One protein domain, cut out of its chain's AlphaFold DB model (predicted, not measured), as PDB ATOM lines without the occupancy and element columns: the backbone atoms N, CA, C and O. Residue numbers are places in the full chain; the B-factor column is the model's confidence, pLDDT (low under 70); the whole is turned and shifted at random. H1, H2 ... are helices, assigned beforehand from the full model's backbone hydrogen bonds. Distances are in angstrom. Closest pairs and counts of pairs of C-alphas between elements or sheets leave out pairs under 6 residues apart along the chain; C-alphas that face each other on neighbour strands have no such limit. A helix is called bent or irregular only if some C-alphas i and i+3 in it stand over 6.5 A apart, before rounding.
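Overview. This is residues 893 to 1070 of the 2278 residues of the protein "URB1 ribosome biogenesis homolog" of Rattus norvegicus (UniProt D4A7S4). Picture a flat slab of helices side by side in two layers, H1, H3 and H6 in one and H2, H4 and H8 in the other, with the long H4 in the middle. Beyond the slab, H5 folds back along residues 974 to 988 of H4 and lengthens one end, while H7 crosses H8 toward the other. The printed part has 178 residues with eight named helices, H1 to H8 in chain order, and no named strand; its class is all helix. It is only just compact, close to loose, with a radius of gyration of the C-alphas of 18.9 A, and it spans 68 by 37 by 19 A.

Along the chain. Find C-alpha 893 at (61.554, 107.805, 4.068), where H1, residues 893 to 901, begins. H2 follows at residues 908 to 920, then H3 at 923 to 942, 29.7 A long. Look for C-alpha 944 at (46.284, 94.637, 14.454); from there H4 runs to residue 988, 54.9 A away. It is irregular, with C-alphas 946 and 949 9.2 A apart, and has a kink of 96 degrees near residue 951. H5 holds residues 994 to 1004, H6 1007 to 1016 and H7 1019 to 1030. H8, residues 1040 to 1068, is 40.3 A long, has a kink of 39 degrees near residue 1061 and ends at C-alpha 1068, (79.377, 102.512, 24.466). H2, H3 and H8 are only just irregular: C-alphas 916 and 919 are 6.6 A apart, 924 and 927 6.9 A, 1060 and 1063 7.0 A.

Arrangement. Start at the hub, H4, which touches five helices. H3, H4, H6 and H8 form an up-and-down bundle, each running against the one before it. H3 and H4 are a hairpin, closest at the C-alphas of Leu 937 and Leu 959, 6.5 A. H8 touches H4 at a shallow tilt of 6 degrees, the same way, closest at the C-alphas of Lys 964 and Leu 1057, 5.7 A. H6 touches H3, closest at the C-alphas of Leu 927 and Leu 1011, 5.4 A. H2 touches H4 with its closest C-alphas, Pro 919 and His 969, 6.8 A apart. H1 and H2, a hairpin, only just touch, with 3 pairs of C-alphas within 8 A; the closest, Leu 895 and Leu 914, are 7.0 A apart. H4 and H5, also a hairpin, come closest at the C-alphas of Leu 981 and Leu 1000, 5.7 A. H7 touches H8, only just about perpendicular at 72 degrees, closest at the C-alphas of Phe 1025 and Ser 1051, 5.8 A. In H1, H5 and H6 every O i to N i+4 pair is within hydrogen-bond range; in H2 it is 7 of 9, H3 14 of 16, H4 35 of 41, H7 7 of 8 and H8 23 of 25.

Size, cuts and confidence. The C-alphas farthest apart are those of Leu 990 and Ser 1039, 68.3 A. The printed part has no cut and no long link. Look for pLDDT under 70 at residues 980 to 1006 and 1031 to 1035; the mean of the printed part is 77.5.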
ATOM      1  N   SER A 893      62.750 107.273   3.400       82.07
ATOM      2  CA  SER A 893      61.554 107.805   4.068       82.07
ATOM      3  C   SER A 893      60.361 107.959   3.122       82.07
ATOM      4  O   SER A 893      59.245 107.582   3.474       82.07
ATOM      5  N   THR A 894      60.597 108.440   1.896       80.14
ATOM      6  CA  THR A 894      59.557 108.600   0.865       80.14
ATOM      7  C   THR A 894      59.055 107.256   0.335       80.14
ATOM      8  O   THR A 894      57.855 107.080   0.115       80.14
ATOM      9  N   LEU A 895      59.948 106.271   0.180       81.84
ATOM     10  CA  LEU A 895      59.571 104.900  -0.173       81.84
ATOM     11  C   LEU A 895      58.739 104.256   0.937       81.84
ATOM     12  O   LEU A 895      57.750 103.588   0.646       81.84
ATOM     13  N   LEU A 896      59.108 104.475   2.199       86.39
ATOM     14  CA  LEU A 896      58.388 103.924   3.341       86.39
ATOM     15  C   LEU A 896      57.008 104.585   3.502       86.39
ATOM     16  O   LEU A 896      56.019 103.881   3.681       86.39
ATOM     17  N   GLN A 897      56.928 105.911   3.346       85.38
ATOM     18  CA  GLN A 897      55.682 106.679   3.380       85.38
ATOM     19  C   GLN A 897      54.702 106.228   2.294       85.38
ATOM     20  O   GLN A 897      53.563 105.880   2.598       85.38
ATOM     21  N   THR A 898      55.150 106.178   1.036       81.34
ATOM     22  CA  THR A 898      54.297 105.759  -0.090       81.34
ATOM     23  C   THR A 898      53.841 104.307   0.052       81.34
ATOM     24  O   THR A 898      52.687 103.985  -0.244       81.34
ATOM     25  N   ALA A 899      54.710 103.425   0.555       82.71
ATOM     26  CA  ALA A 899      54.373 102.028   0.805       82.71
ATOM     27  C   ALA A 899      53.342 101.857   1.929       82.71
ATOM     28  O   ALA A 899      52.478 100.981   1.847       82.71
ATOM     29  N   TYR A 900      53.423 102.694   2.965       83.89
ATOM     30  CA  TYR A 900      52.482 102.686   4.080       83.89
ATOM     31  C   TYR A 900      51.111 103.238   3.664       83.89
ATOM     32  O   TYR A 900      50.102 102.566   3.866       83.89
ATOM     33  N   GLU A 901      51.071 104.397   2.992       80.59
ATOM     34  CA  GLU A 901      49.829 105.044   2.530       80.59
ATOM     35  C   GLU A 901      49.036 104.166   1.542       80.59
ATOM     36  O   GLU A 901      47.814 104.059   1.625       80.59
ATOM     37  N   SER A 902      49.735 103.489   0.625       77.61
ATOM     38  CA  SER A 902      49.128 102.575  -0.359       77.61
ATOM     39  C   SER A 902      48.822 101.173   0.187       77.61
ATOM     40  O   SER A 902      48.319 100.334  -0.558       77.61
ATOM     41  N   GLN A 903      49.137 100.901   1.460       77.77
ATOM     42  CA  GLN A 903      49.050  99.577   2.094       77.77
ATOM     43  C   GLN A 903      49.842  98.473   1.351       77.77
ATOM     44  O   GLN A 903      49.548  97.285   1.478       77.77
ATOM     45  N   THR A 904      50.888  98.842   0.599       79.25
ATOM     46  CA  THR A 904      51.735  97.925  -0.193       79.25
ATOM     47  C   THR A 904      52.970  97.424   0.563       79.25
ATOM     48  O   THR A 904      53.784  96.692   0.008       79.25
ATOM     49  N   LEU A 905      53.125  97.740   1.855       80.17
ATOM     50  CA  LEU A 905      54.275  97.300   2.666       80.17
ATOM     51  C   LEU A 905      54.399  95.759   2.788       80.17
ATOM     52  O   LEU A 905      55.461  95.239   3.133       80.17
ATOM     53  N   GLY A 906      53.327  95.017   2.484       71.76
ATOM     54  CA  GLY A 906      53.334  93.555   2.371       71.76
ATOM     55  C   GLY A 906      53.973  93.011   1.082       71.76
ATOM     56  O   GLY A 906      54.305  91.824   1.026       71.76
ATOM     57  N   ASP A 907      54.178  93.842   0.054       80.64
ATOM     58  CA  ASP A 907      54.781  93.412  -1.207       80.64
ATOM     59  C   ASP A 907      56.280  93.164  -1.048       80.64
ATOM     60  O   ASP A 907      57.072  94.069  -0.775       80.64
ATOM     61  N   LYS A 908      56.708  91.930  -1.336       80.71
ATOM     62  CA  LYS A 908      58.122  91.525  -1.256       80.71
ATOM     63  C   LYS A 908      59.054  92.409  -2.094       80.71
ATOM     64  O   LYS A 908      60.194  92.636  -1.700       80.71
ATOM     65  N   ASN A 909      58.576  92.936  -3.224       80.31
ATOM     66  CA  ASN A 909      59.349  93.854  -4.067       80.31
ATOM     67  C   ASN A 909      59.599  95.204  -3.382       80.31
ATOM     68  O   ASN A 909      60.680  95.772  -3.521       80.31
ATOM     69  N   VAL A 910      58.616  95.717  -2.640       82.04
ATOM     70  CA  VAL A 910      58.740  96.964  -1.876       82.04
ATOM     71  C   VAL A 910      59.654  96.742  -0.673       82.04
ATOM     72  O   VAL A 910      60.573  97.527  -0.452       82.04
ATOM     73  N   GLN A 911      59.488  95.618   0.031       84.26
ATOM     74  CA  GLN A 911      60.357  95.222   1.143       84.26
ATOM     75  C   GLN A 911      61.830  95.101   0.722       84.26
ATOM     76  O   GLN A 911      62.712  95.610   1.410       84.26
ATOM     77  N   ALA A 912      62.102  94.490  -0.436       83.62
ATOM     78  CA  ALA A 912      63.453  94.385  -0.983       83.62
ATOM     79  C   ALA A 912      64.046  95.758  -1.344       83.62
ATOM     80  O   ALA A 912      65.216  96.006  -1.063       83.62
ATOM     81  N   LYS A 913      63.244  96.670  -1.917       84.37
ATOM     82  CA  LYS A 913      63.674  98.050  -2.205       84.37
ATOM     83  C   LYS A 913      63.989  98.833  -0.931       84.37
ATOM     84  O   LYS A 913      64.981  99.549  -0.903       84.37
ATOM     85  N   LEU A 914      63.181  98.675   0.117       84.53
ATOM     86  CA  LEU A 914      63.420  99.314   1.413       84.53
ATOM     87  C   LEU A 914      64.704  98.796   2.066       84.53
ATOM     88  O   LEU A 914      65.537  99.600   2.470       84.53
ATOM     89  N   LEU A 915      64.912  97.474   2.102       85.83
ATOM     90  CA  LEU A 915      66.152  96.885   2.622       85.83
ATOM     91  C   LEU A 915      67.382  97.303   1.801       85.83
ATOM     92  O   LEU A 915      68.435  97.546   2.381       85.83
ATOM     93  N   ALA A 916      67.249  97.451   0.479       83.54
ATOM     94  CA  ALA A 916      68.317  97.961  -0.385       83.54
ATOM     95  C   ALA A 916      68.596  99.465  -0.191       83.54
ATOM     96  O   ALA A 916      69.696  99.921  -0.492       83.54
ATOM     97  N   ALA A 917      67.628 100.229   0.323       85.29
ATOM     98  CA  ALA A 917      67.787 101.650   0.618       85.29
ATOM     99  C   ALA A 917      68.445 101.914   1.986       85.29
ATOM    100  O   ALA A 917      69.027 102.982   2.162       85.29
ATOM    101  N   VAL A 918      68.408 100.960   2.931       86.95
ATOM    102  CA  VAL A 918      69.005 101.121   4.276       86.95
ATOM    103  C   VAL A 918      70.502 101.471   4.228       86.95
ATOM    104  O   VAL A 918      70.870 102.451   4.866       86.95
ATOM    105  N   PRO A 919      71.367 100.788   3.448       82.77
ATOM    106  CA  PRO A 919      72.795 101.121   3.378       82.77
ATOM    107  C   PRO A 919      73.115 102.488   2.753       82.77
ATOM    108  O   PRO A 919      74.262 102.920   2.787       82.77
ATOM    109  N   CYS A 920      72.131 103.138   2.118       80.57
ATOM    110  CA  CYS A 920      72.283 104.464   1.516       80.57
ATOM    111  C   CYS A 920      71.892 105.596   2.485       80.57
ATOM    112  O   CYS A 920      71.970 106.766   2.107       80.57
ATOM    113  N   LEU A 921      71.427 105.273   3.698       80.68
ATOM    114  CA  LEU A 921      71.017 106.261   4.691       80.68
ATOM    115  C   LEU A 921      72.247 106.919   5.337       80.68
ATOM    116  O   LEU A 921      73.055 106.227   5.954       80.68
ATOM    117  N   PRO A 922      72.391 108.254   5.267       78.63
ATOM    118  CA  PRO A 922      73.410 108.944   6.047       78.63
ATOM    119  C   PRO A 922      73.067 108.889   7.543       78.63
ATOM    120  O   PRO A 922      71.893 108.881   7.923       78.63
ATOM    121  N   LEU A 923      74.098 108.914   8.397       76.47
ATOM    122  CA  LEU A 923      73.962 108.764   9.853       76.47
ATOM    123  C   LEU A 923      72.948 109.748  10.470       76.47
ATOM    124  O   LEU A 923      72.146 109.359  11.314       76.47
ATOM    125  N   GLN A 924      72.911 110.992   9.977       72.16
ATOM    126  CA  GLN A 924      71.987 112.045  10.429       72.16
ATOM    127  C   GLN A 924      70.503 111.686  10.231       72.16
ATOM    128  O   GLN A 924      69.651 112.088  11.019       72.16
ATOM    129  N   HIS A 925      70.166 110.894   9.207       78.25
ATOM    130  CA  HIS A 925      68.776 110.536   8.895       78.25
ATOM    131  C   HIS A 925      68.328 109.232   9.570       78.25
ATOM    132  O   HIS A 925      67.150 108.869   9.492       78.25
ATOM    133  N   MET A 926      69.237 108.507  10.227       82.67
ATOM    134  CA  MET A 926      68.951 107.188  10.797       82.67
ATOM    135  C   MET A 926      68.005 107.250  11.988       82.67
ATOM    136  O   MET A 926      67.059 106.467  12.045       82.67
ATOM    137  N   LEU A 927      68.192 108.218  12.891       84.29
ATOM    138  CA  LEU A 927      67.292 108.412  14.028       84.29
ATOM    139  C   LEU A 927      65.871 108.763  13.560       84.29
ATOM    140  O   LEU A 927      64.906 108.173  14.043       84.29
ATOM    141  N   ARG A 928      65.736 109.664  12.574       84.60
ATOM    142  CA  ARG A 928      64.435 110.012  11.970       84.60
ATOM    143  C   ARG A 928      63.787 108.793  11.314       84.60
ATOM    144  O   ARG A 928      62.619 108.516  11.559       84.60
ATOM    145  N   SER A 929      64.563 108.029  10.547       87.34
ATOM    146  CA  SER A 929      64.097 106.808   9.880       87.34
ATOM    147  C   SER A 929      63.644 105.741  10.884       87.34
ATOM    148  O   SER A 929      62.620 105.097  10.677       87.34
ATOM    149  N   ALA A 930      64.354 105.578  12.002       89.36
ATOM    150  CA  ALA A 930      63.958 104.660  13.066       89.36
ATOM    151  C   ALA A 930      62.693 105.124  13.797       89.36
ATOM    152  O   ALA A 930      61.808 104.304  14.030       89.36
ATOM    153  N   LYS A 931      62.557 106.426  14.094       88.81
ATOM    154  CA  LYS A 931      61.322 106.995  14.662       88.81
ATOM    155  C   LYS A 931      60.125 106.812  13.722       88.81
ATOM    156  O   LYS A 931      59.071 106.390  14.185       88.81
ATOM    157  N   GLN A 932      60.314 106.978  12.412       90.87
ATOM    158  CA  GLN A 932      59.283 106.695  11.409       90.87
ATOM    159  C   GLN A 932      58.853 105.215  11.442       90.87
ATOM    160  O   GLN A 932      57.661 104.906  11.441       90.87
ATOM    161  N   VAL A 933      59.813 104.286  11.518       90.46
ATOM    162  CA  VAL A 933      59.527 102.845  11.638       90.46
ATOM    163  C   VAL A 933      58.816 102.524  12.957       90.46
ATOM    164  O   VAL A 933      57.898 101.707  12.955       90.46
ATOM    165  N   LEU A 934      59.187 103.169  14.068       90.16
ATOM    166  CA  LEU A 934      58.537 103.007  15.374       90.16
ATOM    167  C   LEU A 934      57.099 103.546  15.384       90.16
ATOM    168  O   LEU A 934      56.212 102.874  15.913       90.16
ATOM    169  N   LEU A 935      56.844 104.692  14.745       88.49
ATOM    170  CA  LEU A 935      55.498 105.237  14.558       88.49
ATOM    171  C   LEU A 935      54.604 104.239  13.811       88.49
ATOM    172  O   LEU A 935      53.491 103.932  14.250       88.49
ATOM    173  N   TYR A 936      55.104 103.675  12.709       90.09
ATOM    174  CA  TYR A 936      54.374 102.649  11.968       90.09
ATOM    175  C   TYR A 936      54.226 101.359  12.771       90.09
ATOM    176  O   TYR A 936      53.154 100.763  12.742       90.09
ATOM    177  N   LEU A 937      55.239 100.948  13.542       88.45
ATOM    178  CA  LEU A 937      55.150  99.795  14.437       88.45
ATOM    179  C   LEU A 937      54.006  99.981  15.445       88.45
ATOM    180  O   LEU A 937      53.128  99.123  15.508       88.45
ATOM    181  N   LYS A 938      53.958 101.112  16.165       87.05
ATOM    182  CA  LYS A 938      52.868 101.446  17.101       87.05
ATOM    183  C   LYS A 938      51.508 101.397  16.399       87.05
ATOM    184  O   LYS A 938      50.624 100.660  16.827       87.05
ATOM    185  N   SER A 939      51.390 102.066  15.254       84.37
ATOM    186  CA  SER A 939      50.146 102.114  14.471       84.37
ATOM    187  C   SER A 939      49.692 100.716  14.008       84.37
ATOM    188  O   SER A 939      48.506 100.392  14.020       84.37
ATOM    189  N   THR A 940      50.625  99.837  13.624       84.30
ATOM    190  CA  THR A 940      50.304  98.451  13.227       84.30
ATOM    191  C   THR A 940      49.897  97.559  14.397       84.30
ATOM    192  O   THR A 940      49.136  96.612  14.192       84.30
ATOM    193  N   VAL A 941      50.370  97.853  15.613       83.63
ATOM    194  CA  VAL A 941      49.931  97.184  16.846       83.63
ATOM    195  C   VAL A 941      48.504  97.588  17.196       83.63
ATOM    196  O   VAL A 941      47.684  96.719  17.491       83.63
ATOM    197  N   GLU A 942      48.191  98.880  17.110       80.86
ATOM    198  CA  GLU A 942      46.849  99.414  17.376       80.86
ATOM    199  C   GLU A 942      45.823  98.888  16.357       80.86
ATOM    200  O   GLU A 942      44.760  98.392  16.736       80.86
ATOM    201  N   ASN A 943      46.189  98.847  15.071       81.65
ATOM    202  CA  ASN A 943      45.334  98.356  13.982       81.65
ATOM    203  C   ASN A 943      45.418  96.834  13.747       81.65
ATOM    204  O   ASN A 943      44.903  96.316  12.749       81.65
ATOM    205  N   PHE A 944      46.039  96.071  14.655       82.43
ATOM    206  CA  PHE A 944      46.284  94.637  14.454       82.43
ATOM    207  C   PHE A 944      44.995  93.807  14.314       82.43
ATOM    208  O   PHE A 944      44.991  92.754  13.672       82.43
ATOM    209  N   SER A 945      43.879  94.282  14.878       78.01
ATOM    210  CA  SER A 945      42.552  93.675  14.706       78.01
ATOM    211  C   SER A 945      42.065  93.731  13.254       78.01
ATOM    212  O   SER A 945      41.481  92.757  12.776       78.01
ATOM    213  N   GLN A 946      42.340  94.834  12.552       80.09
ATOM    214  CA  GLN A 946      41.898  95.095  11.182       80.09
ATOM    215  C   GLN A 946      42.782  94.389  10.145       80.09
ATOM    216  O   GLN A 946      42.279  93.891   9.139       80.09
ATOM    217  N   LEU A 947      44.090  94.275  10.409       78.53
ATOM    218  CA  LEU A 947      45.062  93.642   9.501       78.53
ATOM    219  C   LEU A 947      44.879  92.117   9.362       78.53
ATOM    220  O   LEU A 947      45.359  91.503   8.407       78.53
ATOM    221  N   GLY A 948      44.184  91.477  10.304       76.95
ATOM    222  CA  GLY A 948      43.896  90.045  10.262       76.95
ATOM    223  C   GLY A 948      45.116  89.136  10.488       76.95
ATOM    224  O   GLY A 948      46.251  89.564  10.693       76.95
ATOM    225  N   LYS A 949      44.869  87.817  10.475       75.85
ATOM    226  CA  LYS A 949      45.848  86.788  10.891       75.85
ATOM    227  C   LYS A 949      47.024  86.590   9.931       75.85
ATOM    228  O   LYS A 949      48.054  86.087  10.368       75.85
ATOM    229  N   SER A 950      46.866  86.896   8.643       75.20
ATOM    230  CA  SER A 950      47.907  86.679   7.631       75.20
ATOM    231  C   SER A 950      48.830  87.884   7.486       75.20
ATOM    232  O   SER A 950      50.042  87.710   7.489       75.20
ATOM    233  N   VAL A 951      48.274  89.093   7.383       79.76
ATOM    234  CA  VAL A 951      49.051  90.300   7.058       79.76
ATOM    235  C   VAL A 951      49.742  90.864   8.299       79.76
ATOM    236  O   VAL A 951      50.944  91.126   8.256       79.76
ATOM    237  N   GLY A 952      49.023  90.969   9.424       83.26
ATOM    238  CA  GLY A 952      49.528  91.576  10.663       83.26
ATOM    239  C   GLY A 952      50.884  91.022  11.131       83.26
ATOM    240  O   GLY A 952      51.831  91.795  11.273       83.26
ATOM    241  N   PRO A 953      51.042  89.695  11.323       83.19
ATOM    242  CA  PRO A 953      52.314  89.108  11.751       83.19
ATOM    243  C   PRO A 953      53.468  89.346  10.769       83.19
ATOM    244  O   PRO A 953      54.579  89.644  11.201       83.19
ATOM    245  N   THR A 954      53.214  89.246   9.458       82.93
ATOM    246  CA  THR A 954      54.260  89.470   8.442       82.93
ATOM    247  C   THR A 954      54.749  90.913   8.415       82.93
ATOM    248  O   THR A 954      55.937  91.160   8.215       82.93
ATOM    249  N   LEU A 955      53.848  91.859   8.678       83.72
ATOM    250  CA  LEU A 955      54.150  93.281   8.728       83.72
ATOM    251  C   LEU A 955      54.993  93.634   9.962       83.72
ATOM    252  O   LEU A 955      56.020  94.297   9.831       83.72
ATOM    253  N   LEU A 956      54.614  93.123  11.142       86.60
ATOM    254  CA  LEU A 956      55.377  93.310  12.382       86.60
ATOM    255  C   LEU A 956      56.787  92.725  12.277       86.60
ATOM    256  O   LEU A 956      57.760  93.380  12.650       86.60
ATOM    257  N   GLN A 957      56.906  91.512  11.730       86.87
ATOM    258  CA  GLN A 957      58.201  90.865  11.538       86.87
ATOM    259  C   GLN A 957      59.108  91.689  10.612       86.87
ATOM    260  O   GLN A 957      60.307  91.806  10.869       86.87
ATOM    261  N   PHE A 958      58.546  92.292   9.560       88.38
ATOM    262  CA  PHE A 958      59.293  93.155   8.649       88.38
ATOM    263  C   PHE A 958      59.748  94.465   9.315       88.38
ATOM    264  O   PHE A 958      60.920  94.816   9.198       88.38
ATOM    265  N   LEU A 959      58.874  95.154  10.060       90.47
ATOM    266  CA  LEU A 959      59.225  96.402  10.759       90.47
ATOM    267  C   LEU A 959      60.295  96.183  11.844       90.47
ATOM    268  O   LEU A 959      61.273  96.927  11.901       90.47
ATOM    269  N   LEU A 960      60.171  95.125  12.655       89.71
ATOM    270  CA  LEU A 960      61.198  94.739  13.637       89.71
ATOM    271  C   LEU A 960      62.516  94.352  12.946       89.71
ATOM    272  O   LEU A 960      63.604  94.694  13.415       89.71
ATOM    273  N   GLY A 961      62.422  93.689  11.790       88.75
ATOM    274  CA  GLY A 961      63.565  93.396  10.932       88.75
ATOM    275  C   GLY A 961      64.266  94.658  10.420       88.75
ATOM    276  O   GLY A 961      65.494  94.711  10.444       88.75
ATOM    277  N   LEU A 962      63.521  95.683   9.996       89.25
ATOM    278  CA  LEU A 962      64.083  96.970   9.572       89.25
ATOM    279  C   LEU A 962      64.826  97.670  10.715       89.25
ATOM    280  O   LEU A 962      65.949  98.122  10.498       89.25
ATOM    281  N   LEU A 963      64.267  97.691  11.932       91.16
ATOM    282  CA  LEU A 963      64.949  98.254  13.107       91.16
ATOM    283  C   LEU A 963      66.287  97.557  13.378       91.16
ATOM    284  O   LEU A 963      67.298  98.224  13.583       91.16
ATOM    285  N   LYS A 964      66.325  96.221  13.295       90.58
ATOM    286  CA  LYS A 964      67.573  95.455  13.435       90.58
ATOM    287  C   LYS A 964      68.619  95.852  12.384       90.58
ATOM    288  O   LYS A 964      69.786  96.010  12.727       90.58
ATOM    289  N   HIS A 965      68.225  96.023  11.120       89.83
ATOM    290  CA  HIS A 965      69.157  96.432  10.059       89.83
ATOM    291  C   HIS A 965      69.654  97.872  10.243       89.83
ATOM    292  O   HIS A 965      70.828  98.128   9.983       89.83
ATOM    293  N   LEU A 966      68.808  98.787  10.732       89.47
ATOM    294  CA  LEU A 966      69.209 100.161  11.055       89.47
ATOM    295  C   LEU A 966      70.251 100.202  12.186       89.47
ATOM    296  O   LEU A 966      71.244 100.910  12.056       89.47
ATOM    297  N   VAL A 967      70.080  99.397  13.244       87.69
ATOM    298  CA  VAL A 967      71.048  99.294  14.359       87.69
ATOM    299  C   VAL A 967      72.392  98.711  13.901       87.69
ATOM    300  O   VAL A 967      73.452  99.204  14.276       87.69
ATOM    301  N   ILE A 968      72.383  97.680  13.052       87.68
ATOM    302  CA  ILE A 968      73.633  97.104  12.529       87.68
ATOM    303  C   ILE A 968      74.344  98.103  11.606       87.68
ATOM    304  O   ILE A 968      75.563  98.260  11.668       87.68
ATOM    305  N   HIS A 969      73.592  98.804  10.756       88.63
ATOM    306  CA  HIS A 969      74.162  99.817   9.874       88.63
ATOM    307  C   HIS A 969      74.723 101.016  10.657       88.63
ATOM    308  O   HIS A 969      75.722 101.597  10.239       88.63
ATOM    309  N   SER A 970      74.143 101.353  11.819       83.98
ATOM    310  CA  SER A 970      74.615 102.479  12.637       83.98
ATOM    311  C   SER A 970      75.984 102.208  13.229       83.98
ATOM    312  O   SER A 970      76.842 103.081  13.177       83.98
ATOM    313  N   GLU A 971      76.224 100.984  13.708       83.39
ATOM    314  CA  GLU A 971      77.551 100.568  14.173       83.39
ATOM    315  C   GLU A 971      78.581 100.583  13.028       83.39
ATOM    316  O   GLU A 971      79.720 101.017  13.206       83.39
ATOM    317  N   GLN A 972      78.194 100.150  11.825       83.92
ATOM    318  CA  GLN A 972      79.088 100.170  10.661       83.92
ATOM    319  C   GLN A 972      79.480 101.593  10.243       83.92
ATOM    320  O   GLN A 972      80.636 101.834   9.907       83.92
ATOM    321  N   LEU A 973      78.537 102.537  10.261       80.24
ATOM    322  CA  LEU A 973      78.823 103.940   9.956       80.24
ATOM    323  C   LEU A 973      79.657 104.606  11.053       80.24
ATOM    324  O   LEU A 973      80.588 105.340  10.732       80.24
ATOM    325  N   ASP A 974      79.365 104.329  12.324       78.55
ATOM    326  CA  ASP A 974      80.118 104.883  13.451       78.55
ATOM    327  C   ASP A 974      81.573 104.392  13.458       78.55
ATOM    328  O   ASP A 974      82.502 105.192  13.514       78.55
ATOM    329  N   THR A 975      81.796 103.093  13.243       78.52
ATOM    330  CA  THR A 975      83.156 102.535  13.110       78.52
ATOM    331  C   THR A 975      83.920 103.106  11.911       78.52
ATOM    332  O   THR A 975      85.109 103.401  12.028       78.52
ATOM    333  N   GLN A 976      83.261 103.322  10.765       78.59
ATOM    334  CA  GLN A 976      83.877 104.002   9.616       78.59
ATOM    335  C   GLN A 976      84.208 105.469   9.917       78.59
ATOM    336  O   GLN A 976      85.241 105.964   9.462       78.59
ATOM    337  N   ASN A 977      83.354 106.166  10.668       72.65
ATOM    338  CA  ASN A 977      83.599 107.546  11.071       72.65
ATOM    339  C   ASN A 977      84.739 107.631  12.095       72.65
ATOM    340  O   ASN A 977      85.623 108.455  11.915       72.65
ATOM    341  N   GLN A 978      84.815 106.740  13.087       72.27
ATOM    342  CA  GLN A 978      85.949 106.678  14.019       72.27
ATOM    343  C   GLN A 978      87.276 106.401  13.294       72.27
ATOM    344  O   GLN A 978      88.261 107.091  13.538       72.27
ATOM    345  N   GLN A 979      87.304 105.477  12.326       74.43
ATOM    346  CA  GLN A 979      88.508 105.221  11.518       74.43
ATOM    347  C   GLN A 979      88.916 106.430  10.666       74.43
ATOM    348  O   GLN A 979      90.098 106.752  10.568       74.43
ATOM    349  N   LYS A 980      87.947 107.123  10.055       69.79
ATOM    350  CA  LYS A 980      88.207 108.370   9.320       69.79
ATOM    351  C   LYS A 980      88.690 109.484  10.244       69.79
ATOM    352  O   LYS A 980      89.540 110.264   9.836       69.79
ATOM    353  N   LEU A 981      88.174 109.551  11.471       66.46
ATOM    354  CA  LEU A 981      88.580 110.509  12.493       66.46
ATOM    355  C   LEU A 981      90.013 110.245  12.965       66.46
ATOM    356  O   LEU A 981      90.793 111.184  13.065       66.46
ATOM    357  N   GLU A 982      90.389 108.986  13.198       67.73
ATOM    358  CA  GLU A 982      91.769 108.597  13.513       67.73
ATOM    359  C   GLU A 982      92.724 108.876  12.345       67.73
ATOM    360  O   GLU A 982      93.804 109.421  12.564       67.73
ATOM    361  N   ALA A 983      92.318 108.580  11.105       65.79
ATOM    362  CA  ALA A 983      93.101 108.893   9.909       65.79
ATOM    363  C   ALA A 983      93.279 110.411   9.721       65.79
ATOM    364  O   ALA A 983      94.393 110.876   9.487       65.79
ATOM    365  N   ALA A 984      92.209 111.192   9.903       60.58
ATOM    366  CA  ALA A 984      92.258 112.651   9.845       60.58
ATOM    367  C   ALA A 984      93.104 113.237  10.985       60.58
ATOM    368  O   ALA A 984      93.895 114.147  10.750       60.58
ATOM    369  N   ARG A 985      93.010 112.690  12.207       60.70
ATOM    370  CA  ARG A 985      93.884 113.071  13.329       60.70
ATOM    371  C   ARG A 985      95.352 112.754  13.022       60.70
ATOM    372  O   ARG A 985      96.206 113.595  13.285       60.70
ATOM    373  N   ALA A 986      95.652 111.615  12.399       55.79
ATOM    374  CA  ALA A 986      97.011 111.254  11.988       55.79
ATOM    375  C   ALA A 986      97.575 112.155  10.867       55.79
ATOM    376  O   ALA A 986      98.771 112.441  10.860       55.79
ATOM    377  N   GLU A 987      96.739 112.638   9.940       50.21
ATOM    378  CA  GLU A 987      97.144 113.618   8.916       50.21
ATOM    379  C   GLU A 987      97.262 115.053   9.479       50.21
ATOM    380  O   GLU A 987      98.086 115.847   9.010       50.21
ATOM    381  N   SER A 988      96.494 115.373  10.529       41.05
ATOM    382  CA  SER A 988      96.414 116.708  11.145       41.05
ATOM    383  C   SER A 988      97.690 117.181  11.850       41.05
ATOM    384  O   SER A 988      97.870 118.389  12.014       41.05
ATOM    385  N   ASP A 989      98.620 116.278  12.183       43.12
ATOM    386  CA  ASP A 989      99.913 116.641  12.783       43.12
ATOM    387  C   ASP A 989     100.818 117.441  11.820       43.12
ATOM    388  O   ASP A 989     101.786 118.068  12.258       43.12
ATOM    389  N   LEU A 990     100.510 117.467  10.515       41.43
ATOM    390  CA  LEU A 990     101.312 118.177   9.512       41.43
ATOM    391  C   LEU A 990     100.600 119.362   8.841       41.43
ATOM    392  O   LEU A 990     101.271 120.357   8.566       41.43
ATOM    393  N   PHE A 991      99.277 119.327   8.626       35.66
ATOM    394  CA  PHE A 991      98.528 120.460   8.059       35.66
ATOM    395  C   PHE A 991      97.098 120.526   8.627       35.66
ATOM    396  O   PHE A 991      96.336 119.569   8.542       35.66
ATOM    397  N   LEU A 992      96.744 121.672   9.222       34.78
ATOM    398  CA  LEU A 992      95.456 121.941   9.875       34.78
ATOM    399  C   LEU A 992      94.290 121.938   8.868       34.78
ATOM    400  O   LEU A 992      93.883 123.005   8.413       34.78
ATOM    401  N   ASP A 993      93.709 120.775   8.572       43.52
ATOM    402  CA  ASP A 993      92.369 120.695   7.980       43.52
ATOM    403  C   ASP A 993      91.315 120.391   9.059       43.52
ATOM    404  O   ASP A 993      90.739 119.304   9.156       43.52
ATOM    405  N   MET A 994      91.096 121.392   9.921       48.10
ATOM    406  CA  MET A 994      90.084 121.396  10.987       48.10
ATOM    407  C   MET A 994      88.653 121.141  10.466       48.10
ATOM    408  O   MET A 994      87.771 120.839  11.273       48.10
ATOM    409  N   GLU A 995      88.400 121.267   9.153       44.25
ATOM    410  CA  GLU A 995      87.087 121.035   8.538       44.25
ATOM    411  C   GLU A 995      86.677 119.554   8.617       44.25
ATOM    412  O   GLU A 995      85.527 119.248   8.946       44.25
ATOM    413  N   SER A 996      87.624 118.635   8.390       49.57
ATOM    414  CA  SER A 996      87.376 117.187   8.415       49.57
ATOM    415  C   SER A 996      87.150 116.669   9.840       49.57
ATOM    416  O   SER A 996      86.123 116.043  10.110       49.57
ATOM    417  N   VAL A 997      88.039 117.016  10.776       53.89
ATOM    418  CA  VAL A 997      87.997 116.546  12.172       53.89
ATOM    419  C   VAL A 997      86.721 117.005  12.880       53.89
ATOM    420  O   VAL A 997      86.039 116.180  13.478       53.89
ATOM    421  N   ALA A 998      86.326 118.278  12.744       52.01
ATOM    422  CA  ALA A 998      85.118 118.793  13.397       52.01
ATOM    423  C   ALA A 998      83.824 118.149  12.862       52.01
ATOM    424  O   ALA A 998      82.869 117.969  13.617       52.01
ATOM    425  N   SER A 999      83.780 117.800  11.570       48.64
ATOM    426  CA  SER A 999      82.634 117.095  10.976       48.64
ATOM    427  C   SER A 999      82.541 115.636  11.437       48.64
ATOM    428  O   SER A 999      81.439 115.135  11.662       48.64
ATOM    429  N   LEU A1000      83.691 114.982  11.626       55.83
ATOM    430  CA  LEU A1000      83.793 113.604  12.098       55.83
ATOM    431  C   LEU A1000      83.479 113.493  13.597       55.83
ATOM    432  O   LEU A1000      82.679 112.635  13.954       55.83
ATOM    433  N   GLU A1001      83.992 114.401  14.438       55.76
ATOM    434  CA  GLU A1001      83.676 114.461  15.882       55.76
ATOM    435  C   GLU A1001      82.174 114.669  16.127       55.76
ATOM    436  O   GLU A1001      81.579 114.073  17.019       55.76
ATOM    437  N   LEU A1002      81.526 115.482  15.287       51.29
ATOM    438  CA  LEU A1002      80.085 115.721  15.360       51.29
ATOM    439  C   LEU A1002      79.227 114.522  14.959       51.29
ATOM    440  O   LEU A1002      78.111 114.381  15.457       51.29
ATOM    441  N   ALA A1003      79.701 113.704  14.021       52.80
ATOM    442  CA  ALA A1003      78.943 112.558  13.542       52.80
ATOM    443  C   ALA A1003      78.962 111.394  14.548       52.80
ATOM    444  O   ALA A1003      77.980 110.655  14.627       52.80
ATOM    445  N   THR A1004      80.049 111.236  15.309       54.55
ATOM    446  CA  THR A1004      80.298 110.046  16.137       54.55
ATOM    447  C   THR A1004      79.659 110.081  17.522       54.55
ATOM    448  O   THR A1004      79.294 109.030  18.035       54.55
ATOM    449  N   ASP A1005      79.467 111.241  18.152       57.69
ATOM    450  CA  ASP A1005      79.446 111.210  19.625       57.69
ATOM    451  C   ASP A1005      78.186 110.650  20.304       57.69
ATOM    452  O   ASP A1005      78.306 110.117  21.403       57.69
ATOM    453  N   LYS A1006      76.982 110.739  19.718       68.29
ATOM    454  CA  LYS A1006      75.749 110.288  20.419       68.29
ATOM    455  C   LYS A1006      74.662 109.670  19.551       68.29
ATOM    456  O   LYS A1006      73.675 109.167  20.075       68.29
ATOM    457  N   THR A1007      74.801 109.677  18.229       71.12
ATOM    458  CA  THR A1007      73.701 109.280  17.330       71.12
ATOM    459  C   THR A1007      73.308 107.807  17.488       71.12
ATOM    460  O   THR A1007      72.119 107.494  17.506       71.12
ATOM    461  N   VAL A1008      74.284 106.906  17.657       78.89
ATOM    462  CA  VAL A1008      74.042 105.472  17.903       78.89
ATOM    463  C   VAL A1008      73.410 105.243  19.277       78.89
ATOM    464  O   VAL A1008      72.492 104.433  19.404       78.89
ATOM    465  N   GLU A1009      73.860 105.977  20.296       79.63
ATOM    466  CA  GLU A1009      73.293 105.916  21.644       79.63
ATOM    467  C   GLU A1009      71.834 106.390  21.645       79.63
ATOM    468  O   GLU A1009      70.952 105.663  22.096       79.63
ATOM    469  N   GLU A1010      71.548 107.555  21.057       78.39
ATOM    470  CA  GLU A1010      70.190 108.094  20.931       78.39
ATOM    471  C   GLU A1010      69.271 107.169  20.126       78.39
ATOM    472  O   GLU A1010      68.107 106.988  20.488       78.39
ATOM    473  N   LEU A1011      69.787 106.538  19.064       84.14
ATOM    474  CA  LEU A1011      69.069 105.531  18.283       84.14
ATOM    475  C   LEU A1011      68.700 104.315  19.145       84.14
ATOM    476  O   LEU A1011      67.548 103.879  19.135       84.14
ATOM    477  N   LEU A1012      69.656 103.774  19.904       85.57
ATOM    478  CA  LEU A1012      69.433 102.620  20.776       85.57
ATOM    479  C   LEU A1012      68.483 102.951  21.929       85.57
ATOM    480  O   LEU A1012      67.607 102.143  22.230       85.57
ATOM    481  N   VAL A1013      68.595 104.139  22.528       84.21
ATOM    482  CA  VAL A1013      67.666 104.621  23.561       84.21
ATOM    483  C   VAL A1013      66.258 104.764  22.986       84.21
ATOM    484  O   VAL A1013      65.314 104.230  23.570       84.21
ATOM    485  N   ALA A1014      66.114 105.406  21.824       82.02
ATOM    486  CA  ALA A1014      64.824 105.603  21.170       82.02
ATOM    487  C   ALA A1014      64.138 104.281  20.797       82.02
ATOM    488  O   ALA A1014      62.915 104.214  20.826       82.02
ATOM    489  N   ILE A1015      64.898 103.231  20.462       87.73
ATOM    490  CA  ILE A1015      64.349 101.908  20.139       87.73
ATOM    491  C   ILE A1015      64.067 101.095  21.413       87.73
ATOM    492  O   ILE A1015      62.949 100.620  21.601       87.73
ATOM    493  N   LEU A1016      65.052 100.923  22.302       87.63
ATOM    494  CA  LEU A1016      64.955 100.021  23.461       87.63
ATOM    495  C   LEU A1016      64.064 100.559  24.587       87.63
ATOM    496  O   LEU A1016      63.470  99.752  25.297       87.63
ATOM    497  N   LYS A1017      63.920 101.884  24.740       83.33
ATOM    498  CA  LYS A1017      62.923 102.501  25.645       83.33
ATOM    499  C   LYS A1017      61.578 102.774  24.955       83.33
ATOM    500  O   LYS A1017      60.701 103.435  25.501       83.33
ATOM    501  N   HIS A1018      61.411 102.243  23.743       85.59
ATOM    502  CA  HIS A1018      60.159 102.126  23.006       85.59
ATOM    503  C   HIS A1018      58.993 101.660  23.894       85.59
ATOM    504  O   HIS A1018      58.995 100.448  24.098       85.59
ATOM    505  N   PRO A1019      57.981 102.415  24.386       80.35
ATOM    506  CA  PRO A1019      56.959 101.825  25.267       80.35
ATOM    507  C   PRO A1019      56.285 100.613  24.632       80.35
ATOM    508  O   PRO A1019      56.065  99.621  25.303       80.35
ATOM    509  N   THR A1020      56.004 100.630  23.328       82.05
ATOM    510  CA  THR A1020      55.389  99.501  22.629       82.05
ATOM    511  C   THR A1020      56.295  98.266  22.628       82.05
ATOM    512  O   THR A1020      55.791  97.155  22.682       82.05
ATOM    513  N   LEU A1021      57.620  98.438  22.580       84.32
ATOM    514  CA  LEU A1021      58.576  97.328  22.605       84.32
ATOM    515  C   LEU A1021      58.792  96.833  24.039       84.32
ATOM    516  O   LEU A1021      58.640  95.642  24.303       84.32
ATOM    517  N   GLU A1022      59.077  97.753  24.963       84.14
ATOM    518  CA  GLU A1022      59.348  97.462  26.370       84.14
ATOM    519  C   GLU A1022      58.111  96.880  27.068       84.14
ATOM    520  O   GLU A1022      58.192  95.807  27.662       84.14
ATOM    521  N   THR A1023      56.940  97.519  26.952       81.66
ATOM    522  CA  THR A1023      55.723  97.072  27.653       81.66
ATOM    523  C   THR A1023      55.234  95.723  27.153       81.66
ATOM    524  O   THR A1023      54.987  94.851  27.977       81.66
ATOM    525  N   TRP A1024      55.139  95.493  25.836       79.84
ATOM    526  CA  TRP A1024      54.692  94.200  25.308       79.84
ATOM    527  C   TRP A1024      55.686  93.075  25.608       79.84
ATOM    528  O   TRP A1024      55.253  91.952  25.863       79.84
ATOM    529  N   PHE A1025      56.996  93.356  25.625       82.63
ATOM    530  CA  PHE A1025      58.002  92.373  26.027       82.63
ATOM    531  C   PHE A1025      57.906  92.041  27.524       82.63
ATOM    532  O   PHE A1025      57.740  90.875  27.885       82.63
ATOM    533  N   LEU A1026      57.947  93.055  28.399       79.07
ATOM    534  CA  LEU A1026      57.886  92.869  29.853       79.07
ATOM    535  C   LEU A1026      56.567  92.223  30.288       79.07
ATOM    536  O   LEU A1026      56.578  91.281  31.077       79.07
ATOM    537  N   ALA A1027      55.441  92.664  29.729       73.98
ATOM    538  CA  ALA A1027      54.121  92.091  29.968       73.98
ATOM    539  C   ALA A1027      54.059  90.593  29.670       73.98
ATOM    540  O   ALA A1027      53.455  89.819  30.415       73.98
ATOM    541  N   LEU A1028      54.683  90.171  28.571       71.16
ATOM    542  CA  LEU A1028      54.701  88.781  28.143       71.16
ATOM    543  C   LEU A1028      55.569  87.934  29.073       71.16
ATOM    544  O   LEU A1028      55.112  86.894  29.554       71.16
ATOM    545  N   GLU A1029      56.772  88.411  29.395       70.58
ATOM    546  CA  GLU A1029      57.689  87.726  30.311       70.58
ATOM    547  C   GLU A1029      57.182  87.730  31.766       70.58
ATOM    548  O   GLU A1029      57.518  86.835  32.542       70.58
ATOM    549  N   GLN A1030      56.316  88.675  32.149       72.51
ATOM    550  CA  GLN A1030      55.677  88.751  33.473       72.51
ATOM    551  C   GLN A1030      54.234  88.197  33.508       72.51
ATOM    552  O   GLN A1030      53.631  88.146  34.578       72.51
ATOM    553  N   LYS A1031      53.685  87.721  32.377       67.40
ATOM    554  CA  LYS A1031      52.281  87.268  32.202       67.40
ATOM    555  C   LYS A1031      51.201  88.305  32.576       67.40
ATOM    556  O   LYS A1031      50.070  87.921  32.873       67.40
ATOM    557  N   ALA A1032      51.513  89.595  32.519       68.63
ATOM    558  CA  ALA A1032      50.576  90.694  32.741       68.63
ATOM    559  C   ALA A1032      50.371  91.455  31.425       68.63
ATOM    560  O   ALA A1032      51.109  92.386  31.132       68.63
ATOM    561  N   LEU A1033      49.414  91.015  30.598       66.15
ATOM    562  CA  LEU A1033      49.145  91.627  29.290       66.15
ATOM    563  C   LEU A1033      48.701  93.095  29.447       66.15
ATOM    564  O   LEU A1033      47.858  93.364  30.307       66.15
ATOM    565  N   PRO A1034      49.200  94.025  28.611       69.23
ATOM    566  CA  PRO A1034      48.678  95.386  28.573       69.23
ATOM    567  C   PRO A1034      47.209  95.375  28.104       69.23
ATOM    568  O   PRO A1034      46.794  94.433  27.413       69.23
ATOM    569  N   PRO A1035      46.406  96.395  28.459       68.09
ATOM    570  CA  PRO A1035      45.006  96.482  28.041       68.09
ATOM    571  C   PRO A1035      44.886  96.440  26.508       68.09
ATOM    572  O   PRO A1035      45.542  97.203  25.803       68.09
ATOM    573  N   HIS A1036      44.063  95.524  25.977       76.52
ATOM    574  CA  HIS A1036      43.899  95.324  24.533       76.52
ATOM    575  C   HIS A1036      42.465  94.923  24.147       76.52
ATOM    576  O   HIS A1036      41.768  94.232  24.888       76.52
ATOM    577  N   THR A1037      42.049  95.248  22.920       73.14
ATOM    578  CA  THR A1037      40.748  94.848  22.333       73.14
ATOM    579  C   THR A1037      40.842  93.620  21.413       73.14
ATOM    580  O   THR A1037      39.855  93.188  20.815       73.14
ATOM    581  N   LEU A1038      42.033  93.026  21.287       76.19
ATOM    582  CA  LEU A1038      42.316  91.917  20.374       76.19
ATOM    583  C   LEU A1038      41.707  90.584  20.841       76.19
ATOM    584  O   LEU A1038      41.697  90.259  22.029       76.19
ATOM    585  N   SER A1039      41.270  89.753  19.885       78.80
ATOM    586  CA  SER A1039      40.842  88.378  20.183       78.80
ATOM    587  C   SER A1039      42.005  87.545  20.756       78.80
ATOM    588  O   SER A1039      43.147  87.733  20.326       78.80
ATOM    589  N   PRO A1040      41.761  86.560  21.647       76.53
ATOM    590  CA  PRO A1040      42.826  85.787  22.303       76.53
ATOM    591  C   PRO A1040      43.827  85.129  21.341       76.53
ATOM    592  O   PRO A1040      44.992  84.925  21.677       76.53
ATOM    593  N   VAL A1041      43.379  84.790  20.127       77.96
ATOM    594  CA  VAL A1041      44.237  84.230  19.073       77.96
ATOM    595  C   VAL A1041      45.191  85.287  18.516       77.96
ATOM    596  O   VAL A1041      46.370  85.001  18.332       77.96
ATOM    597  N   LEU A1042      44.698  86.501  18.261       80.79
ATOM    598  CA  LEU A1042      45.513  87.609  17.761       80.79
ATOM    599  C   LEU A1042      46.511  88.090  18.814       80.79
ATOM    600  O   LEU A1042      47.661  88.328  18.469       80.79
ATOM    601  N   VAL A1043      46.115  88.130  20.089       80.08
ATOM    602  CA  VAL A1043      47.013  88.463  21.209       80.08
ATOM    603  C   VAL A1043      48.191  87.500  21.256       80.08
ATOM    604  O   VAL A1043      49.333  87.937  21.297       80.08
ATOM    605  N   LYS A1044      47.933  86.185  21.185       79.09
ATOM    606  CA  LYS A1044      48.999  85.171  21.165       79.09
ATOM    607  C   LYS A1044      49.931  85.328  19.965       79.09
ATOM    608  O   LYS A1044      51.133  85.136  20.119       79.09
ATOM    609  N   LEU A1045      49.391  85.653  18.788       80.45
ATOM    610  CA  LEU A1045      50.195  85.873  17.583       80.45
ATOM    611  C   LEU A1045      51.067  87.128  17.705       80.45
ATOM    612  O   LEU A1045      52.260  87.047  17.429       80.45
ATOM    613  N   LEU A1046      50.500  88.251  18.151       82.04
ATOM    614  CA  LEU A1046      51.227  89.505  18.351       82.04
ATOM    615  C   LEU A1046      52.326  89.341  19.405       82.04
ATOM    616  O   LEU A1046      53.489  89.631  19.137       82.04
ATOM    617  N   ALA A1047      51.972  88.776  20.558       79.88
ATOM    618  CA  ALA A1047      52.877  88.470  21.659       79.88
ATOM    619  C   ALA A1047      54.079  87.625  21.200       79.88
ATOM    620  O   ALA A1047      55.232  87.986  21.436       79.88
ATOM    621  N   ALA A1048      53.827  86.523  20.484       80.13
ATOM    622  CA  ALA A1048      54.888  85.644  19.999       80.13
ATOM    623  C   ALA A1048      55.855  86.353  19.032       80.13
ATOM    624  O   ALA A1048      57.062  86.125  19.107       80.13
ATOM    625  N   GLN A1049      55.345  87.221  18.149       82.53
ATOM    626  CA  GLN A1049      56.181  87.968  17.202       82.53
ATOM    627  C   GLN A1049      57.014  89.060  17.888       82.53
ATOM    628  O   GLN A1049      58.193  89.200  17.571       82.53
ATOM    629  N   PHE A1050      56.448  89.786  18.862       83.02
ATOM    630  CA  PHE A1050      57.195  90.779  19.644       83.02
ATOM    631  C   PHE A1050      58.315  90.140  20.466       83.02
ATOM    632  O   PHE A1050      59.446  90.609  20.393       83.02
ATOM    633  N   SER A1051      58.037  89.047  21.188       82.71
ATOM    634  CA  SER A1051      59.068  88.334  21.960       82.71
ATOM    635  C   SER A1051      60.220  87.885  21.056       82.71
ATOM    636  O   SER A1051      61.375  88.208  21.321       82.71
ATOM    637  N   ALA A1052      59.920  87.235  19.926       82.88
ATOM    638  CA  ALA A1052      60.950  86.784  18.994       82.88
ATOM    639  C   ALA A1052      61.763  87.947  18.390       82.88
ATOM    640  O   ALA A1052      62.987  87.858  18.296       82.88
ATOM    641  N   GLY A1053      61.104  89.037  17.987       84.80
ATOM    642  CA  GLY A1053      61.772  90.185  17.373       84.80
ATOM    643  C   GLY A1053      62.611  91.006  18.354       84.80
ATOM    644  O   GLY A1053      63.749  91.343  18.033       84.80
ATOM    645  N   VAL A1054      62.101  91.274  19.562       87.65
ATOM    646  CA  VAL A1054      62.834  92.011  20.607       87.65
ATOM    647  C   VAL A1054      64.056  91.219  21.070       87.65
ATOM    648  O   VAL A1054      65.132  91.799  21.169       87.65
ATOM    649  N   LEU A1055      63.956  89.893  21.250       85.77
ATOM    650  CA  LEU A1055      65.120  89.061  21.587       85.77
ATOM    651  C   LEU A1055      66.229  89.158  20.525       85.77
ATOM    652  O   LEU A1055      67.400  89.298  20.872       85.77
ATOM    653  N   GLN A1056      65.881  89.144  19.233       87.17
ATOM    654  CA  GLN A1056      66.872  89.318  18.162       87.17
ATOM    655  C   GLN A1056      67.488  90.719  18.129       87.17
ATOM    656  O   GLN A1056      68.650  90.862  17.740       87.17
ATOM    657  N   LEU A1057      66.718  91.743  18.499       87.85
ATOM    658  CA  LEU A1057      67.195  93.117  18.588       87.85
ATOM    659  C   LEU A1057      68.156  93.289  19.777       87.85
ATOM    660  O   LEU A1057      69.225  93.868  19.602       87.85
ATOM    661  N   LEU A1058      67.839  92.693  20.937       87.61
ATOM    662  CA  LEU A1058      68.708  92.679  22.119       87.61
ATOM    663  C   LEU A1058      70.058  92.032  21.801       87.61
ATOM    664  O   LEU A1058      71.090  92.657  22.025       87.61
ATOM    665  N   VAL A1059      70.063  90.841  21.187       86.55
ATOM    666  CA  VAL A1059      71.302  90.142  20.784       86.55
ATOM    667  C   VAL A1059      72.167  90.992  19.844       86.55
ATOM    668  O   VAL A1059      73.385  91.006  19.996       86.55
ATOM    669  N   ALA A1060      71.563  91.734  18.908       85.43
ATOM    670  CA  ALA A1060      72.305  92.635  18.022       85.43
ATOM    671  C   ALA A1060      72.830  93.893  18.746       85.43
ATOM    672  O   ALA A1060      73.919  94.364  18.435       85.43
ATOM    673  N   SER A1061      72.078  94.432  19.713       88.62
ATOM    674  CA  SER A1061      72.422  95.675  20.422       88.62
ATOM    675  C   SER A1061      73.444  95.512  21.556       88.62
ATOM    676  O   SER A1061      74.216  96.433  21.808       88.62
ATOM    677  N   SER A1062      73.496  94.358  22.229       86.22
ATOM    678  CA  SER A1062      74.359  94.128  23.401       86.22
ATOM    679  C   SER A1062      75.857  94.390  23.191       86.22
ATOM    680  O   SER A1062      76.436  95.106  24.011       86.22
ATOM    681  N   PRO A1063      76.512  93.896  22.119       83.70
ATOM    682  CA  PRO A1063      77.919  94.220  21.872       83.70
ATOM    683  C   PRO A1063      78.149  95.718  21.606       83.70
ATOM    684  O   PRO A1063      79.189  96.247  21.998       83.70
ATOM    685  N   ILE A1064      77.180  96.412  20.997       83.71
ATOM    686  CA  ILE A1064      77.248  97.860  20.743       83.71
ATOM    687  C   ILE A1064      77.150  98.624  22.071       83.71
ATOM    688  O   ILE A1064      77.986  99.474  22.363       83.71
ATOM    689  N   LEU A1065      76.185  98.268  22.923       83.08
ATOM    690  CA  LEU A1065      76.004  98.882  24.242       83.08
ATOM    691  C   LEU A1065      77.193  98.646  25.175       83.08
ATOM    692  O   LEU A1065      77.544  99.537  25.944       83.08
ATOM    693  N   HIS A1066      77.837  97.479  25.089       81.89
ATOM    694  CA  HIS A1066      79.070  97.203  25.823       81.89
ATOM    695  C   HIS A1066      80.213  98.131  25.381       81.89
ATOM    696  O   HIS A1066      80.934  98.646  26.232       81.89
ATOM    697  N   LYS A1067      80.373  98.383  24.072       76.82
ATOM    698  CA  LYS A1067      81.375  99.336  23.554       76.82
ATOM    699  C   LYS A1067      81.087 100.780  23.979       76.82
ATOM    700  O   LYS A1067      82.029 101.511  24.254       76.82
ATOM    701  N   LEU A1068      79.810 101.168  24.055       76.15
ATOM    702  CA  LEU A1068      79.377 102.512  24.466       76.15
ATOM    703  C   LEU A1068      79.331 102.717  25.994       76.15
ATOM    704  O   LEU A1068      79.083 103.827  26.446       76.15
ATOM    705  N   GLY A1069      79.511 101.668  26.806       78.06
ATOM    706  CA  GLY A1069      79.387 101.756  28.268       78.06
ATOM    707  C   GLY A1069      77.949 101.911  28.793       78.06
ATOM    708  O   GLY A1069      77.759 102.213  29.966       78.06
ATOM    709  N   GLN A1070      76.927 101.662  27.963       79.11
ATOM    710  CA  GLN A1070      75.501 101.877  28.271       79.11
ATOM    711  C   GLN A1070      74.721 100.567  28.520       79.11
ATOM    712  O   GLN A1070      73.550 100.429  28.157       79.11
TER     713      GLN A1070